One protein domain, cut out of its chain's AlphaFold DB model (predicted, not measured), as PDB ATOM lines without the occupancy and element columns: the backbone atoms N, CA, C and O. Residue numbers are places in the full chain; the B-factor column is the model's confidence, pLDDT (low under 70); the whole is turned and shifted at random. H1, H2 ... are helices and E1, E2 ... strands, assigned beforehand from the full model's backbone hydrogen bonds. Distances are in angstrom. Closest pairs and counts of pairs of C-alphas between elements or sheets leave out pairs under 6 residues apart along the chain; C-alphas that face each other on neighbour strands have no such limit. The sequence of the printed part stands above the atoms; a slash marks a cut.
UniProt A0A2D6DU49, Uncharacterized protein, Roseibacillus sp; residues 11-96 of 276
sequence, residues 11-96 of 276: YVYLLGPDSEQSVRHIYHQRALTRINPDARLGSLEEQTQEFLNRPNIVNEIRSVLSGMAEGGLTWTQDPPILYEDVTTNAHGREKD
ATOM      1  N   TYR A  11      16.892 -46.220 -18.689       92.44
ATOM      2  CA  TYR A  11      16.055 -45.121 -19.162       92.44
ATOM      3  C   TYR A  11      15.616 -45.370 -20.604       92.44
ATOM      4  O   TYR A  11      16.384 -45.877 -21.411       92.44
ATOM      5  N   VAL A  12      14.396 -44.958 -20.938       89.44
ATOM      6  CA  VAL A  12      13.881 -45.000 -22.309       89.44
ATOM      7  C   VAL A  12      13.566 -43.574 -22.739       89.44
ATOM      8  O   VAL A  12      12.801 -42.876 -22.069       89.44
ATOM      9  N   TYR A  13      14.158 -43.137 -23.848       89.94
ATOM     10  CA  TYR A  13      13.947 -41.814 -24.422       89.94
ATOM     11  C   TYR A  13      13.303 -41.934 -25.796       89.94
ATOM     12  O   TYR A  13      13.906 -42.430 -26.745       89.94
ATOM     13  N   LEU A  14      12.086 -41.412 -25.908       87.25
ATOM     14  CA  LEU A  14      11.368 -41.282 -27.170       87.25
ATOM     15  C   LEU A  14      11.456 -39.821 -27.612       87.25
ATOM     16  O   LEU A  14      10.833 -38.943 -27.012       87.25
ATOM     17  N   LEU A  15      12.280 -39.553 -28.619       89.44
ATOM     18  CA  LEU A  15      12.585 -38.211 -29.100       89.44
ATOM     19  C   LEU A  15      11.941 -37.970 -30.468       89.44
ATOM     20  O   LEU A  15      11.833 -38.875 -31.295       89.44
ATOM     21  N   GLY A  16      11.520 -36.728 -30.703       88.38
ATOM     22  CA  GLY A  16      10.962 -36.275 -31.973       88.38
ATOM     23  C   GLY A  16      11.318 -34.809 -32.253       88.38
ATOM     24  O   GLY A  16      11.713 -34.089 -31.331       88.38
ATOM     25  N   PRO A  17      11.183 -34.354 -33.510       90.62
ATOM     26  CA  PRO A  17      11.668 -33.043 -33.951       90.62
ATOM     27  C   PRO A  17      10.791 -31.858 -33.509       90.62
ATOM     28  O   PRO A  17      11.183 -30.711 -33.709       90.62
ATOM     29  N   ASP A  18       9.620 -32.100 -32.915       89.94
ATOM     30  CA  ASP A  18       8.573 -31.082 -32.716       89.94
ATOM     31  C   ASP A  18       8.979 -29.899 -31.828       89.94
ATOM     32  O   ASP A  18       8.392 -28.821 -31.915       89.94
ATOM     33  N   SER A  19       9.947 -30.097 -30.931       92.62
ATOM     34  CA  SER A  19      10.369 -29.071 -29.980       92.62
ATOM     35  C   SER A  19      11.859 -29.166 -29.693       92.62
ATOM     36  O   SER A  19      12.305 -29.978 -28.881       92.62
ATOM     37  N   GLU A  20      12.635 -28.263 -30.298       94.81
ATOM     38  CA  GLU A  20      14.066 -28.131 -30.008       94.81
ATOM     39  C   GLU A  20      14.323 -27.873 -28.519       94.81
ATOM     40  O   GLU A  20      15.250 -28.437 -27.939       94.81
ATOM     41  N   GLN A  21      13.472 -27.071 -27.874       96.50
ATOM     42  CA  GLN A  21      13.572 -26.811 -26.442       96.50
ATOM     43  C   GLN A  21      13.414 -28.100 -25.624       96.50
ATOM     44  O   GLN A  21      14.209 -28.341 -24.714       96.50
ATOM     45  N   SER A  22      12.425 -28.937 -25.955       94.56
ATOM     46  CA  SER A  22      12.193 -30.211 -25.264       94.56
ATOM     47  C   SER A  22      13.342 -31.185 -25.498       94.56
ATOM     48  O   SER A  22      13.838 -31.775 -24.541       94.56
ATOM     49  N   VAL A  23      13.822 -31.299 -26.741       94.31
ATOM     50  CA  VAL A  23      14.982 -32.134 -27.085       94.31
ATOM     51  C   VAL A  23      16.194 -31.702 -26.262       94.31
ATOM     52  O   VAL A  23      16.748 -32.505 -25.513       94.31
ATOM     53  N   ARG A  24      16.568 -30.418 -26.296       95.62
ATOM     54  CA  ARG A  24      17.714 -29.903 -25.528       95.62
ATOM     55  C   ARG A  24      17.557 -30.103 -24.023       95.62
ATOM     56  O   ARG A  24      18.538 -30.415 -23.353       95.62
ATOM     57  N   HIS A  25      16.342 -29.965 -23.491       96.06
ATOM     58  CA  HIS A  25      16.069 -30.237 -22.083       96.06
ATOM     59  C   HIS A  25      16.321 -31.707 -21.721       96.06
ATOM     60  O   HIS A  25      16.967 -31.976 -20.710       96.06
ATOM     61  N   ILE A  26      15.881 -32.654 -22.556       95.31
ATOM     62  CA  ILE A  26      16.118 -34.086 -22.327       95.31
ATOM     63  C   ILE A  26      17.615 -34.401 -22.360       95.31
ATOM     64  O   ILE A  26      18.111 -35.066 -21.456       95.31
ATOM     65  N   TYR A  27      18.365 -33.878 -23.334       95.69
ATOM     66  CA  TYR A  27      19.819 -34.078 -23.372       95.69
ATOM     67  C   TYR A  27      20.532 -33.471 -22.163       95.69
ATOM     68  O   TYR A  27      21.486 -34.059 -21.659       95.69
ATOM     69  N   HIS A  28      20.047 -32.340 -21.650       96.00
ATOM     70  CA  HIS A  28      20.545 -31.799 -20.392       96.00
ATOM     71  C   HIS A  28      20.259 -32.752 -19.219       96.00
ATOM     72  O   HIS A  28      21.150 -32.999 -18.415       96.00
ATOM     73  N   GLN A  29      19.063 -33.349 -19.122       94.81
ATOM     74  CA  GLN A  29      18.780 -34.364 -18.093       94.81
ATOM     75  C   GLN A  29      19.679 -35.601 -18.237       94.81
ATOM     76  O   GLN A  29      20.228 -36.072 -17.244       94.81
ATOM     77  N   ARG A  30      19.908 -36.071 -19.469       94.44
ATOM     78  CA  ARG A  30      20.847 -37.166 -19.775       94.44
ATOM     79  C   ARG A  30      22.282 -36.852 -19.358       94.44
ATOM     80  O   ARG A  30      23.016 -37.758 -18.968       94.44
ATOM     81  N   ALA A  31      22.693 -35.589 -19.438       94.12
ATOM     82  CA  ALA A  31      23.986 -35.141 -18.934       94.12
ATOM     83  C   ALA A  31      24.037 -35.229 -17.402       94.12
ATOM     84  O   ALA A  31      24.996 -35.755 -16.841       94.12
ATOM     85  N   LEU A  32      22.975 -34.775 -16.727       92.56
ATOM     86  CA  LEU A  32      22.895 -34.777 -15.266       92.56
ATOM     87  C   LEU A  32      22.914 -36.193 -14.670       92.56
ATOM     88  O   LEU A  32      23.560 -36.413 -13.649       92.56
ATOM     89  N   THR A  33      22.256 -37.167 -15.305       91.88
ATOM     90  CA  THR A  33      22.254 -38.567 -14.834       91.88
ATOM     91  C   THR A  33      23.621 -39.244 -14.947       91.88
ATOM     92  O   THR A  33      23.862 -40.246 -14.277       91.88
ATOM     93  N   ARG A  34      24.525 -38.694 -15.765       91.00
ATOM     94  CA  ARG A  34      25.886 -39.205 -15.992       91.00
ATOM     95  C   ARG A  34      26.948 -38.572 -15.110       91.00
ATOM     96  O   ARG A  34      28.104 -38.983 -15.195       91.00
ATOM     97  N   ILE A  35      26.588 -37.577 -14.303       89.62
ATOM     98  CA  ILE A  35      27.546 -36.901 -13.432       89.62
ATOM     99  C   ILE A  35      28.170 -37.928 -12.495       89.62
ATOM    100  O   ILE A  35      27.472 -38.635 -11.765       89.62
ATOM    101  N   ASN A  36      29.498 -37.963 -12.490       87.56
ATOM    102  CA  ASN A  36      30.260 -38.744 -11.536       87.56
ATOM    103  C   ASN A  36      30.822 -37.794 -10.461       87.56
ATOM    104  O   ASN A  36      31.771 -37.054 -10.739       87.56
ATOM    105  N   PRO A  37      30.256 -37.788  -9.238       80.00
ATOM    106  CA  PRO A  37      30.736 -36.925  -8.159       80.00
ATOM    107  C   PRO A  37      32.136 -37.316  -7.661       80.00
ATOM    108  O   PRO A  37      32.829 -36.477  -7.092       80.00
ATOM    109  N   ASP A  38      32.564 -38.557  -7.908       81.69
ATOM    110  CA  ASP A  38      33.873 -39.081  -7.515       81.69
ATOM    111  C   ASP A  38      34.943 -38.876  -8.604       81.69
ATOM    112  O   ASP A  38      36.113 -39.239  -8.422       81.69
ATOM    113  N   ALA A  39      34.576 -38.293  -9.753       78.12
ATOM    114  CA  ALA A  39      35.529 -37.966 -10.802       78.12
ATOM    115  C   ALA A  39      36.559 -36.952 -10.282       78.12
ATOM    116  O   ALA A  39      36.227 -35.884  -9.775       78.12
ATOM    117  N   ARG A  40      37.850 -37.281 -10.435       67.94
ATOM    118  CA  ARG A  40      38.972 -36.482  -9.906       67.94
ATOM    119  C   ARG A  40      39.044 -35.045 -10.441       67.94
ATOM    120  O   ARG A  40      39.774 -34.247  -9.860       67.94
ATOM    121  N   LEU A  41      38.376 -34.733 -11.552       62.22
ATOM    122  CA  LEU A  41      38.447 -33.446 -12.240       62.22
ATOM    123  C   LEU A  41      37.080 -33.110 -12.858       62.22
ATOM    124  O   LEU A  41      36.516 -33.942 -13.565       62.22
ATOM    125  N   GLY A  42      36.597 -31.886 -12.629       73.12
ATOM    126  CA  GLY A  42      35.425 -31.312 -13.296       73.12
ATOM    127  C   GLY A  42      34.259 -31.006 -12.355       73.12
ATOM    128  O   GLY A  42      33.679 -31.900 -11.739       73.12
ATOM    129  N   SER A  43      33.888 -29.731 -12.279       87.38
ATOM    130  CA  SER A  43      32.619 -29.262 -11.722       87.38
ATOM    131  C   SER A  43      31.420 -29.879 -12.455       87.38
ATOM    132  O   SER A  43      31.531 -30.370 -13.579       87.38
ATOM    133  N   LEU A  44      30.243 -29.824 -11.826       88.69
ATOM    134  CA  LEU A  44      28.984 -30.284 -12.422       88.69
ATOM    135  C   LEU A  44      28.726 -29.653 -13.800       88.69
ATOM    136  O   LEU A  44      28.284 -30.330 -14.728       88.69
ATOM    137  N   GLU A  45      29.022 -28.361 -13.929       90.88
ATOM    138  CA  GLU A  45      28.857 -27.604 -15.168       90.88
ATOM    139  C   GLU A  45      29.835 -28.081 -16.250       90.88
ATOM    140  O   GLU A  45      29.425 -28.321 -17.384       90.88
ATOM    141  N   GLU A  46      31.099 -28.326 -15.890       91.44
ATOM    142  CA  GLU A  46      32.104 -28.853 -16.818       91.44
ATOM    143  C   GLU A  46      31.743 -30.257 -17.322       91.44
ATOM    144  O   GLU A  46      31.814 -30.498 -18.524       91.44
ATOM    145  N   GLN A  47      31.300 -31.165 -16.443       91.44
ATOM    146  CA  GLN A  47      30.875 -32.516 -16.842       91.44
ATOM    147  C   GLN A  47      29.635 -32.482 -17.746       91.44
ATOM    148  O   GLN A  47      29.562 -33.192 -18.749       91.44
ATOM    149  N   THR A  48      28.672 -31.618 -17.420       93.50
ATOM    150  CA  THR A  48      27.459 -31.427 -18.226       93.50
ATOM    151  C   THR A  48      27.813 -30.924 -19.623       93.50
ATOM    152  O   THR A  48      27.353 -31.470 -20.627       93.50
ATOM    153  N   GLN A  49      28.662 -29.899 -19.696       93.94
ATOM    154  CA  GLN A  49      29.052 -29.291 -20.958       93.94
ATOM    155  C   GLN A  49      29.935 -30.219 -21.798       93.94
ATOM    156  O   GLN A  49      29.806 -30.231 -23.022       93.94
ATOM    157  N   GLU A  50      30.798 -31.011 -21.159       92.88
ATOM    158  CA  GLU A  50      31.590 -32.046 -21.821       92.88
ATOM    159  C   GLU A  50      30.675 -33.051 -22.522       92.88
ATOM    160  O   GLU A  50      30.798 -33.206 -23.736       92.88
ATOM    161  N   PHE A  51      29.703 -33.635 -21.810       92.94
ATOM    162  CA  PHE A  51      28.751 -34.586 -22.389       92.94
ATOM    163  C   PHE A  51      27.988 -33.993 -23.580       92.94
ATOM    164  O   PHE A  51      27.942 -34.600 -24.650       92.94
ATOM    165  N   LEU A  52      27.424 -32.790 -23.416       95.69
ATOM    166  CA  LEU A  52      26.631 -32.126 -24.457       95.69
ATOM    167  C   LEU A  52      27.455 -31.756 -25.699       95.69
ATOM    168  O   LEU A  52      26.895 -31.649 -26.790       95.69
ATOM    169  N   ASN A  53      28.767 -31.571 -25.545       95.56
ATOM    170  CA  ASN A  53      29.675 -31.223 -26.635       95.56
ATOM    171  C   ASN A  53      30.322 -32.436 -27.312       95.56
ATOM    172  O   ASN A  53      31.033 -32.256 -28.306       95.56
ATOM    173  N   ARG A  54      30.107 -33.661 -26.814       94.31
ATOM    174  CA  ARG A  54      30.666 -34.853 -27.458       94.31
ATOM    175  C   ARG A  54      30.146 -34.957 -28.897       94.31
ATOM    176  O   ARG A  54      28.939 -34.823 -29.110       94.31
ATOM    177  N   PRO A  55      31.007 -35.236 -29.895       94.88
ATOM    178  CA  PRO A  55      30.591 -35.256 -31.298       94.88
ATOM    179  C   PRO A  55      29.407 -36.184 -31.586       94.88
ATOM    180  O   PRO A  55      28.520 -35.821 -32.356       94.88
ATOM    181  N   ASN A  56      29.357 -37.353 -30.944       90.75
ATOM    182  CA  ASN A  56      28.246 -38.291 -31.085       90.75
ATOM    183  C   ASN A  56      26.936 -37.729 -30.510       90.75
ATOM    184  O   ASN A  56      25.910 -37.845 -31.164       90.75
ATOM    185  N   ILE A  57      26.972 -37.053 -29.356       93.25
ATOM    186  CA  ILE A  57      25.786 -36.429 -28.746       93.25
ATOM    187  C   ILE A  57      25.281 -35.255 -29.590       93.25
ATOM    188  O   ILE A  57      24.086 -35.141 -29.847       93.25
ATOM    189  N   VAL A  58      26.187 -34.412 -30.093       94.75
ATOM    190  CA  VAL A  58      25.832 -33.311 -31.001       94.75
ATOM    191  C   VAL A  58      25.190 -33.836 -32.288       94.75
ATOM    192  O   VAL A  58      24.221 -33.252 -32.778       94.75
ATOM    193  N   ASN A  59      25.722 -34.928 -32.841       92.44
ATOM    194  CA  ASN A  59      25.157 -35.560 -34.028       92.44
ATOM    195  C   ASN A  59      23.789 -36.184 -33.737       92.44
ATOM    196  O   ASN A  59      22.876 -35.954 -34.517       92.44
ATOM    197  N   GLU A  60      23.615 -36.866 -32.605       92.25
ATOM    198  CA  GLU A  60      22.334 -37.463 -32.210       92.25
ATOM    199  C   GLU A  60      21.245 -36.389 -32.029       92.25
ATOM    200  O   GLU A  60      20.157 -36.511 -32.589       92.25
ATOM    201  N   ILE A  61      21.563 -35.264 -31.367       93.44
ATOM    202  CA  ILE A  61      20.658 -34.101 -31.276       93.44
ATOM    203  C   ILE A  61      20.281 -33.607 -32.674       93.44
ATOM    204  O   ILE A  61      19.112 -33.326 -32.940       93.44
ATOM    205  N   ARG A  62      21.258 -33.487 -33.583       92.69
ATOM    206  CA  ARG A  62      20.995 -33.056 -34.962       92.69
ATOM    207  C   ARG A  62      20.069 -34.044 -35.676       92.69
ATOM    208  O   ARG A  62      19.113 -33.588 -36.297       92.69
ATOM    209  N   SER A  63      20.316 -35.348 -35.548       90.50
ATOM    210  CA  SER A  63      19.490 -36.414 -36.125       90.50
ATOM    211  C   SER A  63      18.039 -36.295 -35.659       90.50
ATOM    212  O   SER A  63      17.145 -36.184 -36.502       90.50
ATOM    213  N   VAL A  64      17.813 -36.181 -34.344       91.31
ATOM    214  CA  VAL A  64      16.479 -35.980 -33.746       91.31
ATOM    215  C   VAL A  64      15.779 -34.762 -34.344       91.31
ATOM    216  O   VAL A  64      14.647 -34.866 -34.806       91.31
ATOM    217  N   LEU A  65      16.449 -33.605 -34.368       92.00
ATOM    218  CA  LEU A  65      15.852 -32.357 -34.859       92.00
ATOM    219  C   LEU A  65      15.586 -32.378 -36.368       92.00
ATOM    220  O   LEU A  65      14.693 -31.683 -36.843       92.00
ATOM    221  N   SER A  66      16.336 -33.185 -37.117       90.25
ATOM    222  CA  SER A  66      16.084 -33.425 -38.540       90.25
ATOM    223  C   SER A  66      15.020 -34.495 -38.815       90.25
ATOM    224  O   SER A  66      14.698 -34.731 -39.977       90.25
ATOM    225  N   GLY A  67      14.462 -35.129 -37.776       86.81
ATOM    226  CA  GLY A  67      13.466 -36.196 -37.910       86.81
ATOM    227  C   GLY A  67      14.030 -37.496 -38.490       86.81
ATOM    228  O   GLY A  67      13.286 -38.269 -39.094       86.81
ATOM    229  N   MET A  68      15.339 -37.725 -38.351       84.88
ATOM    230  CA  MET A  68      15.980 -38.971 -38.769       84.88
ATOM    231  C   MET A  68      15.482 -40.134 -37.908       84.88
ATOM    232  O   MET A  68      15.244 -39.973 -36.714       84.88
ATOM    233  N   ALA A  69      15.337 -41.309 -38.517       77.44
ATOM    234  CA  ALA A  69      14.966 -42.535 -37.823       77.44
ATOM    235  C   ALA A  69      16.222 -43.306 -37.418       77.44
ATOM    236  O   ALA A  69      16.728 -44.126 -38.177       77.44
ATOM    237  N   GLU A  70      16.718 -43.012 -36.224       76.50
ATOM    238  CA  GLU A  70      17.849 -43.688 -35.594       76.50
ATOM    239  C   GLU A  70      17.431 -44.167 -34.196       76.50
ATOM    240  O   GLU A  70      16.461 -43.684 -33.597       76.50
ATOM    241  N   GLY A  71      18.159 -45.137 -33.661       77.62
ATOM    242  CA  GLY A  71      17.982 -45.557 -32.285       77.62
ATOM    243  C   GLY A  71      18.976 -46.627 -31.879       77.62
ATOM    244  O   GLY A  71      19.690 -47.164 -32.724       77.62
ATOM    245  N   GLY A  72      19.025 -46.889 -30.581       84.81
ATOM    246  CA  GLY A  72      19.842 -47.949 -30.009       84.81
ATOM    247  C   GLY A  72      20.137 -47.728 -28.534       84.81
ATOM    248  O   GLY A  72      19.840 -46.675 -27.954       84.81
ATOM    249  N   LEU A  73      20.760 -48.735 -27.933       90.69
ATOM    250  CA  LEU A  73      21.224 -48.675 -26.560       90.69
ATOM    251  C   LEU A  73      22.515 -47.858 -26.421       90.69
ATOM    252  O   LEU A  73      23.525 -48.093 -27.083       90.69
ATOM    253  N   THR A  74      22.516 -46.935 -25.466       91.25
ATOM    254  CA  THR A  74      23.715 -46.243 -24.984       91.25
ATOM    255  C   THR A  74      23.931 -46.544 -23.506       91.25
ATOM    256  O   THR A  74      22.987 -46.818 -22.769       91.25
ATOM    257  N   TRP A  75      25.178 -46.507 -23.042       92.81
ATOM    258  CA  TRP A  75      25.510 -46.791 -21.645       92.81
ATOM    259  C   TRP A  75      26.753 -46.025 -21.199       92.81
ATOM    260  O   TRP A  75      27.471 -45.422 -22.005       92.81
ATOM    261  N   THR A  76      27.007 -46.021 -19.895       90.94
ATOM    262  CA  THR A  76      28.249 -45.510 -19.309       90.94
ATOM    263  C   THR A  76      29.245 -46.642 -19.071       90.94
ATOM    264  O   THR A  76      28.900 -47.730 -18.618       90.94
ATOM    265  N   GLN A  77      30.513 -46.378 -19.386       86.56
ATOM    266  CA  GLN A  77      31.616 -47.331 -19.193       86.56
ATOM    267  C   GLN A  77      32.181 -47.290 -17.765       86.56
ATOM    268  O   GLN A  77      32.812 -48.241 -17.306       86.56
ATOM    269  N   ASP A  78      31.985 -46.171 -17.071       86.06
ATOM    270  CA  ASP A  78      32.434 -45.925 -15.707       86.06
ATOM    271  C   ASP A  78      31.246 -45.474 -14.851       86.06
ATOM    272  O   ASP A  78      30.273 -44.949 -15.400       86.06
ATOM    273  N   PRO A  79      31.303 -45.659 -13.518       84.06
ATOM    274  CA  PRO A  79      30.254 -45.199 -12.623       84.06
ATOM    275  C   PRO A  79      29.883 -43.715 -12.836       84.06
ATOM    276  O   PRO A  79      30.786 -42.894 -13.026       84.06
ATOM    277  N   PRO A  80      28.585 -43.360 -12.762       88.31
ATOM    278  CA  PRO A  80      27.455 -44.259 -12.502       88.31
ATOM    279  C   PRO A  80      27.152 -45.160 -13.708       88.31
ATOM    280  O   PRO A  80      27.034 -44.658 -14.820       88.31
ATOM    281  N   ILE A  81      27.006 -46.475 -13.492       89.62
ATOM    282  CA  ILE A  81      26.619 -47.424 -14.549       89.62
ATOM    283  C   ILE A  81      25.127 -47.251 -14.824       89.62
ATOM    284  O   ILE A  81      24.303 -47.460 -13.935       89.62
ATOM    285  N   LEU A  82      24.791 -46.841 -16.042       94.19
ATOM    286  CA  LEU A  82      23.422 -46.659 -16.503       94.19
ATOM    287  C   LEU A  82      23.293 -47.071 -17.962       94.19
ATOM    288  O   LEU A  82      24.275 -47.096 -18.706       94.19
ATOM    289  N   TYR A  83      22.055 -47.331 -18.353       94.62
ATOM    290  CA  TYR A  83      21.674 -47.792 -19.677       94.62
ATOM    291  C   TYR A  83      20.536 -46.923 -20.208       94.62
ATOM    292  O   TYR A  83      19.652 -46.522 -19.449       94.62
ATOM    293  N   GLU A  84      20.548 -46.623 -21.500       93.25
ATOM    294  CA  GLU A  84      19.544 -45.780 -22.136       93.25
ATOM    295  C   GLU A  84      19.183 -46.290 -23.525       93.25
ATOM    296  O   GLU A  84      20.028 -46.262 -24.416       93.25
ATOM    297  N   ASP A  85      17.932 -46.691 -23.719       90.94
ATOM    298  CA  ASP A  85      17.361 -46.911 -25.047       90.94
ATOM    299  C   ASP A  85      16.887 -45.565 -25.600       90.94
ATOM    300  O   ASP A  85      16.009 -44.905 -25.031       90.94
ATOM    301  N   VAL A  86      17.537 -45.116 -26.670       88.94
ATOM    302  CA  VAL A  86      17.265 -43.833 -27.312       88.94
ATOM    303  C   VAL A  86      16.625 -44.090 -28.664       88.94
ATOM    304  O   VAL A  86      17.192 -44.763 -29.517       88.94
ATOM    305  N   THR A  87      15.469 -43.479 -28.898       84.88
ATOM    306  CA  THR A  87      14.795 -43.447 -30.198       84.88
ATOM    307  C   THR A  87      14.690 -42.012 -30.683       84.88
ATOM    308  O   THR A  87      14.152 -41.171 -29.967       84.88
ATOM    309  N   THR A  88      15.109 -41.732 -31.918       80.44
ATOM    310  CA  THR A  88      15.083 -40.374 -32.494       80.44
ATOM    311  C   THR A  88      13.883 -40.086 -33.409       80.44
ATOM    312  O   THR A  88      13.649 -38.931 -33.763       80.44
ATOM    313  N   ASN A  89      13.075 -41.108 -33.725       74.50
ATOM    314  CA  ASN A  89      11.840 -41.000 -34.510       74.50
ATOM    315  C   ASN A  89      10.618 -41.553 -33.756       74.50
ATOM    316  O   ASN A  89      10.005 -42.548 -34.155       74.50
ATOM    317  N   ALA A  90      10.246 -40.893 -32.657       74.44
ATOM    318  CA  ALA A  90       9.082 -41.272 -31.855       74.44
ATOM    319  C   ALA A  90       7.771 -41.317 -32.670       74.44
ATOM    320  O   ALA A  90       6.964 -42.215 -32.458       74.44
ATOM    321  N   HIS A  91       7.583 -40.418 -33.645       73.44
ATOM    322  CA  HIS A  91       6.380 -40.374 -34.499       73.44
ATOM    323  C   HIS A  91       6.258 -41.553 -35.460       73.44
ATOM    324  O   HIS A  91       5.155 -42.006 -35.766       73.44
ATOM    325  N   GLY A  92       7.384 -42.027 -35.996       70.25
ATOM    326  CA  GLY A  92       7.409 -43.251 -36.790       70.25
ATOM    327  C   GLY A  92       7.084 -44.457 -35.921       70.25
ATOM    328  O   GLY A  92       6.221 -45.250 -36.283       70.25
ATOM    329  N   ARG A  93       7.712 -44.524 -34.742       70.50
ATOM    330  CA  ARG A  93       7.487 -45.579 -33.752       70.50
ATOM    331  C   ARG A  93       6.037 -45.620 -33.261       70.50
ATOM    332  O   ARG A  93       5.471 -46.700 -33.168       70.50
ATOM    333  N   GLU A  94       5.371 -44.489 -33.029       74.50
ATOM    334  CA  GLU A  94       3.956 -44.469 -32.602       74.50
ATOM    335  C   GLU A  94       3.031 -45.254 -33.550       74.50
ATOM    336  O   GLU A  94       2.052 -45.861 -33.118       74.50
ATOM    337  N   LYS A  95       3.358 -45.279 -34.846       81.19
ATOM    338  CA  LYS A  95       2.552 -45.956 -35.869       81.19
ATOM    339  C   LYS A  95       2.775 -47.467 -35.914       81.19
ATOM    340  O   LYS A  95       1.962 -48.153 -36.530       81.19
ATOM    341  N   ASP A  96       3.833 -47.966 -35.277       83.56
ATOM    342  CA  ASP A  96       4.194 -49.382 -35.251       83.56
ATOM    343  C   ASP A  96       4.535 -49.852 -33.820       83.56
ATOM    344  O   ASP A  96       5.699 -50.013 -33.443       83.56
TER     345      ASP A  96
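Overview. This is residues 11 to 96 of the 276 residues of an uncharacterized protein of Roseibacillus sp (UniProt A0A2D6DU49). A small sheet of three strands, E1, E3 and E2, forms a wall with one face bare, and the helices H1 and H3 lie loosely over its other face. H2 continues this helical layer beyond the sheet, while the link of residues 34 to 43 and the short helix H4 lie at opposite ends of the long axis. The 86 printed residues hold four named helices and three named strands, in the order E1 H1 H2 H3 E2 E3 H4; the sheet runs E1 E3 E2 and is mixed, and the class is mixed, helices and strands. The whole is compact, with a radius of gyration of the C-alphas of 13.4 A, yet its outline is a rod of 45 by 22 by 18 A.

Along the chain. E1, residues 11 to 14, begins at C-alpha 11 at (16.055, -45.121, -19.162). H1, residues 20 to 33, is the longest helix, 20.2 A from first to last C-alpha. H2, residues 44 to 53, measures 14.3 A, and H3, residues 55 to 65, begins at C-alpha 55 at (30.591, -35.256, -31.298) and measures 15.4 A. E2, residues 71 to 75, is 13.1 A long and E3, residues 83 to 87, 13.3 A. H4, residues 90 to 94, ends at C-alpha 94 at (3.956, -44.469, -32.602).

Arrangement. E3 is the inner strand, and E1 and E2 are edge strands. E1 and E3 are parallel, at 8 degrees, with N 13 and O 85 within hydrogen-bond range at 2.8 A. E2 and E3 form a hairpin, antiparallel at 162 degrees, with N 74 and O 84 at 2.8 A. H1 only grazes the sheet with residues 23 to 30, H3 with residues 60 to 64 and H4 with residues 90 to 94. H2 is not on the sheet. H1 touches H2 with residues 27 to 32 alone, closest at the C-alphas of Ala 31 and Thr 48, 5.1 A apart; they run opposite ways at a steep tilt of 54 degrees. H1 touches H3, closest at the C-alphas of Glu 20 and Leu 65, 6.7 A apart; they run opposite ways at 36 degrees, only just a steep tilt. H2 and H3 are close but not clearly touching, the C-alphas of Leu 52 and Val 58 being closest at 6.7 A. H4 is apart from H1, H2 and H3. In H1, H2, H3 and H4 every O i to N i+4 pair is within hydrogen-bond range.

Size, cuts and confidence. The two C-alphas farthest apart, those of Arg 40 and Lys 95, are 45.7 A apart. The printed part has no cut and no long link; the links H1 to H2 and E2 to E3 are short, and the other four are tight. The mean pLDDT of the printed part is 88.2, and residues 40 to 41 are under 70.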